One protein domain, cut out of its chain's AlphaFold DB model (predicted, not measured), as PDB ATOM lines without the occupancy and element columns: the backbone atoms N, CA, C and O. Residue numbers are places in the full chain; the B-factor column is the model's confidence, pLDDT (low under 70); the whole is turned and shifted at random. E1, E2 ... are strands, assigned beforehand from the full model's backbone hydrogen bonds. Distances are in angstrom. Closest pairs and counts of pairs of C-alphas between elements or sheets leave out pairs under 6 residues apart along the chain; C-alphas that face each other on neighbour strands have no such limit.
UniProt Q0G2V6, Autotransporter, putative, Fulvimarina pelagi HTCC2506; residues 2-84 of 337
ATOM      1  N   GLY A   2     248.986 200.111 335.658       84.88
ATOM      2  CA  GLY A   2     247.773 199.579 336.260       84.88
ATOM      3  C   GLY A   2     247.359 198.246 335.649       84.88
ATOM      4  O   GLY A   2     247.877 197.788 334.617       84.88
ATOM      5  N   SER A   3     246.456 197.591 336.349       93.19
ATOM      6  CA  SER A   3     245.832 196.333 335.989       93.19
ATOM      7  C   SER A   3     244.732 196.549 334.951       93.19
ATOM      8  O   SER A   3     244.081 197.587 334.868       93.19
ATOM      9  N   SER A   4     244.489 195.523 334.136       95.81
ATOM     10  CA  SER A   4     243.361 195.531 333.209       95.81
ATOM     11  C   SER A   4     242.597 194.221 333.262       95.81
ATOM     12  O   SER A   4     243.182 193.138 333.192       95.81
ATOM     13  N   ILE A   5     241.276 194.336 333.374       97.88
ATOM     14  CA  ILE A   5     240.335 193.223 333.368       97.88
ATOM     15  C   ILE A   5     239.422 193.386 332.158       97.88
ATOM     16  O   ILE A   5     238.813 194.432 331.967       97.88
ATOM     17  N   VAL A   6     239.294 192.326 331.365       98.38
ATOM     18  CA  VAL A   6     238.282 192.216 330.310       98.38
ATOM     19  C   VAL A   6     237.338 191.094 330.703       98.38
ATOM     20  O   VAL A   6     237.767 189.948 330.855       98.38
ATOM     21  N   ASN A   7     236.064 191.420 330.890       98.44
ATOM     22  CA  ASN A   7     235.048 190.465 331.293       98.44
ATOM     23  C   ASN A   7     234.028 190.239 330.171       98.44
ATOM     24  O   ASN A   7     233.620 191.165 329.478       98.44
ATOM     25  N   SER A   8     233.602 188.987 330.019       97.38
ATOM     26  CA  SER A   8     232.493 188.577 329.149       97.38
ATOM     27  C   SER A   8     231.636 187.483 329.807       97.38
ATOM     28  O   SER A   8     230.931 186.740 329.124       97.38
ATOM     29  N   GLY A   9     231.756 187.320 331.129       96.56
ATOM     30  CA  GLY A   9     231.073 186.300 331.918       96.56
ATOM     31  C   GLY A   9     230.743 186.798 333.323       96.56
ATOM     32  O   GLY A   9     230.655 188.000 333.571       96.56
ATOM     33  N   THR A  10     230.540 185.877 334.263       97.50
ATOM     34  CA  THR A  10     230.169 186.240 335.637       97.50
ATOM     35  C   THR A  10     231.392 186.351 336.543       97.50
ATOM     36  O   THR A  10     232.129 185.378 336.699       97.50
ATOM     37  N   ILE A  11     231.552 187.499 337.204       96.75
ATOM     38  CA  ILE A  11     232.454 187.684 338.348       96.75
ATOM     39  C   ILE A  11     231.574 187.952 339.568       96.75
ATOM     40  O   ILE A  11     230.736 188.851 339.548       96.75
ATOM     41  N   ARG A  12     231.716 187.129 340.609       94.12
ATOM     42  CA  ARG A  12     230.809 187.122 341.760       94.12
ATOM     43  C   ARG A  12     231.569 187.096 343.075       94.12
ATOM     44  O   ARG A  12     232.406 186.223 343.300       94.12
ATOM     45  N   GLU A  13     231.160 187.974 343.972       88.94
ATOM     46  CA  GLU A  13     231.457 187.930 345.394       88.94
ATOM     47  C   GLU A  13     230.500 186.945 346.098       88.94
ATOM     48  O   GLU A  13     229.304 186.900 345.812       88.94
ATOM     49  N   THR A  14     231.012 186.083 346.982       79.75
ATOM     50  CA  THR A  14     230.247 184.928 347.515       79.75
ATOM     51  C   THR A  14     229.905 185.018 349.002       79.75
ATOM     52  O   THR A  14     229.181 184.162 349.512       79.75
ATOM     53  N   SER A  15     230.398 186.038 349.703       76.12
ATOM     54  CA  SER A  15     230.213 186.256 351.140       76.12
ATOM     55  C   SER A  15     229.084 187.237 351.486       76.12
ATOM     56  O   SER A  15     228.617 187.218 352.624       76.12
ATOM     57  N   GLY A  16     228.554 187.988 350.510       60.12
ATOM     58  CA  GLY A  16     227.241 188.642 350.568       60.12
ATOM     59  C   GLY A  16     227.233 190.166 350.728       60.12
ATOM     60  O   GLY A  16     226.153 190.703 350.962       60.12
ATOM     61  N   ALA A  17     228.383 190.850 350.624       63.09
ATOM     62  CA  ALA A  17     228.479 192.323 350.652       63.09
ATOM     63  C   ALA A  17     229.867 192.882 350.249       63.09
ATOM     64  O   ALA A  17     230.181 194.023 350.586       63.09
ATOM     65  N   GLY A  18     230.734 192.081 349.623       81.75
ATOM     66  CA  GLY A  18     232.102 192.504 349.308       81.75
ATOM     67  C   GLY A  18     232.277 193.071 347.898       81.75
ATOM     68  O   GLY A  18     231.354 193.095 347.078       81.75
ATOM     69  N   ASP A  19     233.517 193.444 347.604       90.00
ATOM     70  CA  ASP A  19     233.946 193.800 346.259       90.00
ATOM     71  C   ASP A  19     234.130 192.519 345.428       90.00
ATOM     72  O   ASP A  19     234.893 191.618 345.787       90.00
ATOM     73  N   ALA A  20     233.409 192.420 344.311       94.81
ATOM     74  CA  ALA A  20     233.649 191.398 343.294       94.81
ATOM     75  C   ALA A  20     234.955 191.682 342.540       94.81
ATOM     76  O   ALA A  20     235.648 190.752 342.122       94.81
ATOM     77  N   ILE A  21     235.279 192.966 342.380       94.62
ATOM     78  CA  ILE A  21     236.539 193.455 341.830       94.62
ATOM     79  C   ILE A  21     237.019 194.596 342.723       94.62
ATOM     80  O   ILE A  21     236.314 195.583 342.908       94.62
ATOM     81  N   LEU A  22     238.234 194.457 343.239       92.62
ATOM     82  CA  LEU A  22     238.969 195.520 343.907       92.62
ATOM     83  C   LEU A  22     240.298 195.668 343.171       92.62
ATOM     84  O   LEU A  22     241.093 194.722 343.140       92.62
ATOM     85  N   PHE A  23     240.486 196.818 342.540       92.56
ATOM     86  CA  PHE A  23     241.747 197.208 341.928       92.56
ATOM     87  C   PHE A  23     242.750 197.692 342.989       92.56
ATOM     88  O   PHE A  23     242.451 197.681 344.189       92.56
ATOM     89  N   ASP A  24     243.991 197.973 342.578       80.56
ATOM     90  CA  ASP A  24     245.021 198.390 343.527       80.56
ATOM     91  C   ASP A  24     244.896 199.883 343.887       80.56
ATOM     92  O   ASP A  24     243.982 200.579 343.461       80.56
ATOM     93  N   TYR A  25     245.740 200.363 344.801       73.75
ATOM     94  CA  TYR A  25     245.717 201.766 345.210       73.75
ATOM     95  C   TYR A  25     246.902 202.493 344.568       73.75
ATOM     96  O   TYR A  25     248.009 202.443 345.117       73.75
ATOM     97  N   GLY A  26     246.665 203.221 343.473       75.25
ATOM     98  CA  GLY A  26     247.552 204.290 343.004       75.25
ATOM     99  C   GLY A  26     248.032 204.228 341.552       75.25
ATOM    100  O   GLY A  26     248.875 205.056 341.195       75.25
ATOM    101  N   GLU A  27     247.567 203.286 340.736       89.50
ATOM    102  CA  GLU A  27     247.864 203.206 339.300       89.50
ATOM    103  C   GLU A  27     246.573 203.354 338.477       89.50
ATOM    104  O   GLU A  27     245.491 203.176 339.008       89.50
ATOM    105  N   ASP A  28     246.686 203.678 337.185       94.19
ATOM    106  CA  ASP A  28     245.516 203.814 336.304       94.19
ATOM    107  C   ASP A  28     245.050 202.434 335.807       94.19
ATOM    108  O   ASP A  28     245.703 201.807 334.957       94.19
ATOM    109  N   ASP A  29     243.924 201.968 336.328       95.75
ATOM    110  CA  ASP A  29     243.309 200.676 336.069       95.75
ATOM    111  C   ASP A  29     242.228 200.735 334.979       95.75
ATOM    112  O   ASP A  29     241.677 201.779 334.616       95.75
ATOM    113  N   ARG A  30     241.904 199.571 334.400       97.19
ATOM    114  CA  ARG A  30     240.870 199.476 333.359       97.19
ATOM    115  C   ARG A  30     240.010 198.228 333.474       97.19
ATOM    116  O   ARG A  30     240.509 197.110 333.317       97.19
ATOM    117  N   LEU A  31     238.698 198.421 333.598       98.44
ATOM    118  CA  LEU A  31     237.690 197.371 333.477       98.44
ATOM    119  C   LEU A  31     236.941 197.502 332.150       98.44
ATOM    120  O   LEU A  31     236.264 198.491 331.910       98.44
ATOM    121  N   GLU A  32     237.008 196.473 331.308       98.75
ATOM    122  CA  GLU A  32     236.182 196.361 330.107       98.75
ATOM    123  C   GLU A  32     235.065 195.339 330.291       98.75
ATOM    124  O   GLU A  32     235.317 194.152 330.515       98.75
ATOM    125  N   LEU A  33     233.826 195.798 330.131       98.81
ATOM    126  CA  LEU A  33     232.629 194.971 330.117       98.81
ATOM    127  C   LEU A  33     232.220 194.666 328.674       98.81
ATOM    128  O   LEU A  33     231.926 195.566 327.884       98.81
ATOM    129  N   GLN A  34     232.177 193.383 328.327       98.50
ATOM    130  CA  GLN A  34     231.715 192.890 327.027       98.50
ATOM    131  C   GLN A  34     230.360 192.171 327.156       98.50
ATOM    132  O   GLN A  34     229.985 191.772 328.267       98.50
ATOM    133  N   PRO A  35     229.620 191.944 326.048       98.50
ATOM    134  CA  PRO A  35     228.398 191.143 326.065       98.50
ATOM    135  C   PRO A  35     228.573 189.811 326.812       98.50
ATOM    136  O   PRO A  35     229.506 189.056 326.547       98.50
ATOM    137  N   GLY A  36     227.669 189.537 327.758       97.25
ATOM    138  CA  GLY A  36     227.746 188.392 328.674       97.25
ATOM    139  C   GLY A  36     228.319 188.714 330.059       97.25
ATOM    140  O   GLY A  36     228.205 187.884 330.960       97.25
ATOM    141  N   SER A  37     228.878 189.913 330.257       98.38
ATOM    142  CA  SER A  37     229.355 190.366 331.566       98.38
ATOM    143  C   SER A  37     228.233 190.438 332.594       98.38
ATOM    144  O   SER A  37     227.196 191.053 332.358       98.38
ATOM    145  N   ILE A  38     228.477 189.852 333.759       97.06
ATOM    146  CA  ILE A  38     227.656 190.000 334.957       97.06
ATOM    147  C   ILE A  38     228.617 190.205 336.126       97.06
ATOM    148  O   ILE A  38     229.464 189.346 336.375       97.06
ATOM    149  N   ILE A  39     228.485 191.318 336.843       96.62
ATOM    150  CA  ILE A  39     229.199 191.534 338.101       96.62
ATOM    151  C   ILE A  39     228.201 191.418 339.246       96.62
ATOM    152  O   ILE A  39     227.169 192.087 339.254       96.62
ATOM    153  N   GLU A  40     228.499 190.555 340.210       94.00
ATOM    154  CA  GLU A  40     227.696 190.363 341.415       94.00
ATOM    155  C   GLU A  40     228.529 190.726 342.644       94.00
ATOM    156  O   GLU A  40     229.320 189.917 343.123       94.00
ATOM    157  N   GLY A  41     228.361 191.957 343.123       92.69
ATOM    158  CA  GLY A  41     229.201 192.602 344.136       92.69
ATOM    159  C   GLY A  41     229.684 193.968 343.643       92.69
ATOM    160  O   GLY A  41     229.376 194.350 342.511       92.69
ATOM    161  N   PHE A  42     230.412 194.696 344.486       92.44
ATOM    162  CA  PHE A  42     230.947 196.016 344.131       92.44
ATOM    163  C   PHE A  42     232.174 195.912 343.219       92.44
ATOM    164  O   PHE A  42     232.906 194.916 343.244       92.44
ATOM    165  N   VAL A  43     232.398 196.948 342.420       94.69
ATOM    166  CA  VAL A  43     233.641 197.191 341.689       94.69
ATOM    167  C   VAL A  43     234.236 198.480 342.226       94.69
ATOM    168  O   VAL A  43     233.588 199.519 342.145       94.69
ATOM    169  N   ARG A  44     235.461 198.410 342.742       92.25
ATOM    170  CA  ARG A  44     236.213 199.574 343.219       92.25
ATOM    171  C   ARG A  44     237.491 199.709 342.419       92.25
ATOM    172  O   ARG A  44     238.339 198.814 342.485       92.25
ATOM    173  N   ALA A  45     237.581 200.786 341.653       92.31
ATOM    174  CA  ALA A  45     238.773 201.147 340.902       92.31
ATOM    175  C   ALA A  45     239.856 201.770 341.804       92.31
ATOM    176  O   ALA A  45     241.022 201.424 341.676       92.31
ATOM    177  N   GLY A  46     239.461 202.493 342.856       89.31
ATOM    178  CA  GLY A  46     240.377 202.960 343.887       89.31
ATOM    179  C   GLY A  46     240.984 204.322 343.568       89.31
ATOM    180  O   GLY A  46     240.273 205.303 343.410       89.31
ATOM    181  N   ALA A  47     242.309 204.427 343.648       89.56
ATOM    182  CA  ALA A  47     242.998 205.696 343.439       89.56
ATOM    183  C   ALA A  47     243.770 205.640 342.127       89.56
ATOM    184  O   ALA A  47     244.657 204.805 341.997       89.56
ATOM    185  N   GLY A  48     243.536 206.603 341.247       91.00
ATOM    186  CA  GLY A  48     244.129 206.610 339.918       91.00
ATOM    187  C   GLY A  48     243.323 207.512 338.999       91.00
ATOM    188  O   GLY A  48     242.597 208.394 339.458       91.00
ATOM    189  N   THR A  49     243.515 207.352 337.696       92.75
ATOM    190  CA  THR A  49     242.556 207.786 336.679       92.75
ATOM    191  C   THR A  49     242.069 206.552 335.935       92.75
ATOM    192  O   THR A  49     242.646 206.130 334.927       92.75
ATOM    193  N   ASP A  50     240.993 205.978 336.445       95.12
ATOM    194  CA  ASP A  50     240.567 204.634 336.108       95.12
ATOM    195  C   ASP A  50     239.513 204.637 335.007       95.12
ATOM    196  O   ASP A  50     238.749 205.586 334.821       95.12
ATOM    197  N   THR A  51     239.487 203.565 334.217       97.38
ATOM    198  CA  THR A  51     238.649 203.485 333.017       97.38
ATOM    199  C   THR A  51     237.607 202.380 333.109       97.38
ATOM    200  O   THR A  51     237.949 201.196 333.181       97.38
ATOM    201  N   LEU A  52     236.332 202.760 332.993       98.19
ATOM    202  CA  LEU A  52     235.234 201.842 332.711       98.19
ATOM    203  C   LEU A  52     234.942 201.845 331.206       98.19
ATOM    204  O   LEU A  52     234.428 202.810 330.638       98.19
ATOM    205  N   ALA A  53     235.268 200.735 330.556       98.75
ATOM    206  CA  ALA A  53     235.105 200.550 329.127       98.75
ATOM    207  C   ALA A  53     233.967 199.578 328.797       98.75
ATOM    208  O   ALA A  53     233.784 198.545 329.442       98.75
ATOM    209  N   PHE A  54     233.254 199.858 327.713       98.75
ATOM    210  CA  PHE A  54     232.272 198.960 327.117       98.75
ATOM    211  C   PHE A  54     232.817 198.447 325.788       98.75
ATOM    212  O   PHE A  54     233.124 199.238 324.898       98.75
ATOM    213  N   GLY A  55     232.975 197.133 325.656       98.31
ATOM    214  CA  GLY A  55     233.755 196.534 324.574       98.31
ATOM    215  C   GLY A  55     233.133 195.302 323.926       98.31
ATOM    216  O   GLY A  55     231.924 195.079 323.972       98.31
ATOM    217  N   GLY A  56     233.991 194.482 323.320       97.81
ATOM    218  CA  GLY A  56     233.618 193.241 322.638       97.81
ATOM    219  C   GLY A  56     233.502 193.359 321.115       97.81
ATOM    220  O   GLY A  56     233.402 194.442 320.540       97.81
ATOM    221  N   ASN A  57     233.530 192.210 320.437       96.50
ATOM    222  CA  ASN A  57     233.566 192.134 318.970       96.50
ATOM    223  C   ASN A  57     232.184 192.002 318.319       96.50
ATOM    224  O   ASN A  57     232.040 192.291 317.136       96.50
ATOM    225  N   SER A  58     231.184 191.517 319.052       96.88
ATOM    226  CA  SER A  58     229.843 191.259 318.524       96.88
ATOM    227  C   SER A  58     228.831 191.113 319.652       96.88
ATOM    228  O   SER A  58     229.204 190.743 320.765       96.88
ATOM    229  N   GLY A  59     227.550 191.280 319.329       97.31
ATOM    230  CA  GLY A  59     226.446 191.136 320.276       97.31
ATOM    231  C   GLY A  59     226.069 192.456 320.940       97.31
ATOM    232  O   GLY A  59     226.621 193.508 320.621       97.31
ATOM    233  N   THR A  60     225.108 192.378 321.856       97.81
ATOM    234  CA  THR A  60     224.527 193.538 322.536       97.81
ATOM    235  C   THR A  60     224.719 193.407 324.040       97.81
ATOM    236  O   THR A  60     224.426 192.358 324.616       97.81
ATOM    237  N   PHE A  61     225.185 194.477 324.676       98.06
ATOM    238  CA  PHE A  61     225.298 194.595 326.124       98.06
ATOM    239  C   PHE A  61     224.352 195.685 326.629       98.06
ATOM    240  O   PHE A  61     224.397 196.809 326.140       98.06
ATOM    241  N   ASN A  62     223.491 195.357 327.591       98.00
ATOM    242  CA  ASN A  62     222.622 196.336 328.245       98.00
ATOM    243  C   ASN A  62     223.227 196.681 329.601       98.00
ATOM    244  O   ASN A  62     223.540 195.770 330.369       98.00
ATOM    245  N   PHE A  63     223.367 197.970 329.888       98.50
ATOM    246  CA  PHE A  63     223.988 198.447 331.113       98.50
ATOM    247  C   PHE A  63     223.178 199.593 331.719       98.50
ATOM    248  O   PHE A  63     222.809 200.542 331.025       98.50
ATOM    249  N   ASP A  64     222.897 199.502 333.016       97.94
ATOM    250  CA  ASP A  64     222.242 200.572 333.763       97.94
ATOM    251  C   ASP A  64     223.292 201.561 334.273       97.94
ATOM    252  O   ASP A  64     224.021 201.279 335.224       97.94
ATOM    253  N   ILE A  65     223.372 202.731 333.639       97.56
ATOM    254  CA  ILE A  65     224.374 203.752 333.960       97.56
ATOM    255  C   ILE A  65     224.126 204.426 335.316       97.56
ATOM    256  O   ILE A  65     225.026 205.070 335.850       97.56
ATOM    257  N   SER A  66     222.938 204.246 335.912       96.00
ATOM    258  CA  SER A  66     222.680 204.700 337.287       96.00
ATOM    259  C   SER A  66     223.435 203.886 338.341       96.00
ATOM    260  O   SER A  66     223.495 204.288 339.494       96.00
ATOM    261  N   SER A  67     224.028 202.753 337.952       95.12
ATOM    262  CA  SER A  67     224.848 201.918 338.837       95.12
ATOM    263  C   SER A  67     226.305 202.375 338.962       95.12
ATOM    264  O   SER A  67     227.087 201.682 339.611       95.12
ATOM    265  N   VAL A  68     226.677 203.490 338.330       95.38
ATOM    266  CA  VAL A  68     228.034 204.049 338.339       95.38
ATOM    267  C   VAL A  68     228.055 205.324 339.171       95.38
ATOM    268  O   VAL A  68     227.314 206.257 338.862       95.38
ATOM    269  N   ASP A  69     228.937 205.373 340.163       88.44
ATOM    270  CA  ASP A  69     229.288 206.596 340.884       88.44
ATOM    271  C   ASP A  69     230.244 207.417 340.010       88.44
ATOM    272  O   ASP A  69     231.329 206.953 339.655       88.44
ATOM    273  N   GLY A  70     229.822 208.621 339.620       69.94
ATOM    274  CA  GLY A  70     230.667 209.563 338.881       69.94
ATOM    275  C   GLY A  70     231.190 210.714 339.746       69.94
ATOM    276  O   GLY A  70     231.805 211.640 339.218       69.94
ATOM    277  N   ASN A  71     230.894 210.716 341.048       68.06
ATOM    278  CA  ASN A  71     231.178 211.803 341.984       68.06
ATOM    279  C   ASN A  71     232.119 211.403 343.148       68.06
ATOM    280  O   ASN A  71     232.534 212.295 343.903       68.06
ATOM    281  N   ASN A  72     232.458 210.113 343.259       65.50
ATOM    282  CA  ASN A  72     233.297 209.499 344.289       65.50
ATOM    283  C   ASN A  72     232.778 209.781 345.715       65.50
ATOM    284  O   ASN A  72     233.474 210.351 346.567       65.50
ATOM    285  N   ARG A  73     231.498 209.479 345.963       65.06
ATOM    286  CA  ARG A  73     230.848 209.654 347.277       65.06
ATOM    287  C   ARG A  73     230.364 208.360 347.907       65.06
ATOM    288  O   ARG A  73     229.910 208.431 349.051       65.06
ATOM    289  N   ASP A  74     230.540 207.207 347.255       64.94
ATOM    290  CA  ASP A  74     230.113 205.907 347.790       64.94
ATOM    291  C   ASP A  74     228.613 205.925 348.187       64.94
ATOM    292  O   ASP A  74     228.227 205.472 349.273       64.94
ATOM    293  N   ASP A  75     227.741 206.459 347.322       70.81
ATOM    294  CA  ASP A  75     226.302 206.632 347.601       70.81
ATOM    295  C   ASP A  75     225.490 205.315 347.454       70.81
ATOM    296  O   ASP A  75     224.284 205.263 347.731       70.81
ATOM    297  N   GLY A  76     226.168 204.203 347.145       79.56
ATOM    298  CA  GLY A  76     225.621 202.842 347.086       79.56
ATOM    299  C   GLY A  76     225.598 202.230 345.683       79.56
ATOM    300  O   GLY A  76     225.044 201.141 345.502       79.56
ATOM    301  N   GLU A  77     226.191 202.911 344.706       91.94
ATOM    302  CA  GLU A  77     226.398 202.459 343.336       91.94
ATOM    303  C   GLU A  77     227.305 201.222 343.272       91.94
ATOM    304  O   GLU A  77     228.101 200.934 344.166       91.94
ATOM    305  N   GLN A  78     227.164 200.442 342.198       93.81
ATOM    306  CA  GLN A  78     227.917 199.203 342.031       93.81
ATOM    307  C   GLN A  78     229.356 199.457 341.570       93.81
ATOM    308  O   GLN A  78     230.258 198.736 341.998       93.81
ATOM    309  N   TYR A  79     229.550 200.419 340.668       95.25
ATOM    310  CA  TYR A  79     230.839 200.746 340.065       95.25
ATOM    311  C   TYR A  79     231.312 202.082 340.616       95.25
ATOM    312  O   TYR A  79     230.649 203.095 340.416       95.25
ATOM    313  N   LEU A  80     232.439 202.052 341.314       92.50
ATOM    314  CA  LEU A  80     232.941 203.148 342.130       92.50
ATOM    315  C   LEU A  80     234.349 203.524 341.662       92.50
ATOM    316  O   LEU A  80     235.099 202.644 341.225       92.50
ATOM    317  N   ASP A  81     234.689 204.805 341.805       91.19
ATOM    318  CA  ASP A  81     236.020 205.369 341.532       91.19
ATOM    319  C   ASP A  81     236.479 205.297 340.060       91.19
ATOM    320  O   ASP A  81     237.641 205.029 339.790       91.19
ATOM    321  N   PHE A  82     235.584 205.494 339.085       93.94
ATOM    322  CA  PHE A  82     235.972 205.577 337.668       93.94
ATOM    323  C   PHE A  82     235.892 207.016 337.146       93.94
ATOM    324  O   PHE A  82     234.839 207.649 337.213       93.94
ATOM    325  N   GLU A  83     236.974 207.509 336.540       93.75
ATOM    326  CA  GLU A  83     237.039 208.861 335.966       93.75
ATOM    327  C   GLU A  83     236.836 208.873 334.448       93.75
ATOM    328  O   GLU A  83     236.318 209.845 333.895       93.75
ATOM    329  N   ASN A  84     237.244 207.801 333.767       96.38
ATOM    330  CA  ASN A  84     237.188 207.692 332.317       96.38
ATOM    331  C   ASN A  84     236.127 206.685 331.875       96.38
ATOM    332  O   ASN A  84     236.088 205.542 332.332       96.38
TER     333      ASN A  84
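AT A GLANCE: This is residues 2 to 84 of the 337 residues of the protein "Autotransporter, putative" of Fulvimarina pelagi HTCC2506 (UniProt Q0G2V6). With little regular structure, the chain winds in stacked triangular turns: E1, E2, E3, then E4, E5, E6, then E7 with E8 swung away. The 83 printed residues hold eight named strands, E1 to E8, and no named helix; 30 residues are in strands, class all strand. Sheets E1 E4 E7, E2 E5 and E3 E6 are parallel. The whole is compact, radius of gyration of the C-alphas 12.1 A, spanning 32 by 27 by 22 A.

IN THESE COORDINATES: Find C-alpha 4 at (243.361, 195.531, 333.209), beginning E1, residues 4 to 7, 9.9 A. Next come E2, 10 to 12; E3, 19 to 22; E4, 30 to 33; E5, 38 to 40; E6, 42 to 44; E7, 51 to 54; and E8, 60 to 64, 13.4 A, ending at (222.242, 200.572, 333.763).

HOW THE PARTS SIT: Look for N and O within hydrogen-bond range: N 5 and O 30, 2.9 A, for E1 and E4; N 31 and O 51, 2.9 A, for E4 and E7; N 11 and O 38, 2.9 A, for E2 and E5; N 20 and O 42, 2.8 A, for E3 and E6. E8 pairs with no named strand.

THE WHOLE: The farthest C-alphas, of Ser 58 and Arg 73, are 34.1 A apart. The printed part has no cut and no long link. Model pLDDT is under 70 at residues 16 to 17 and 70 to 74.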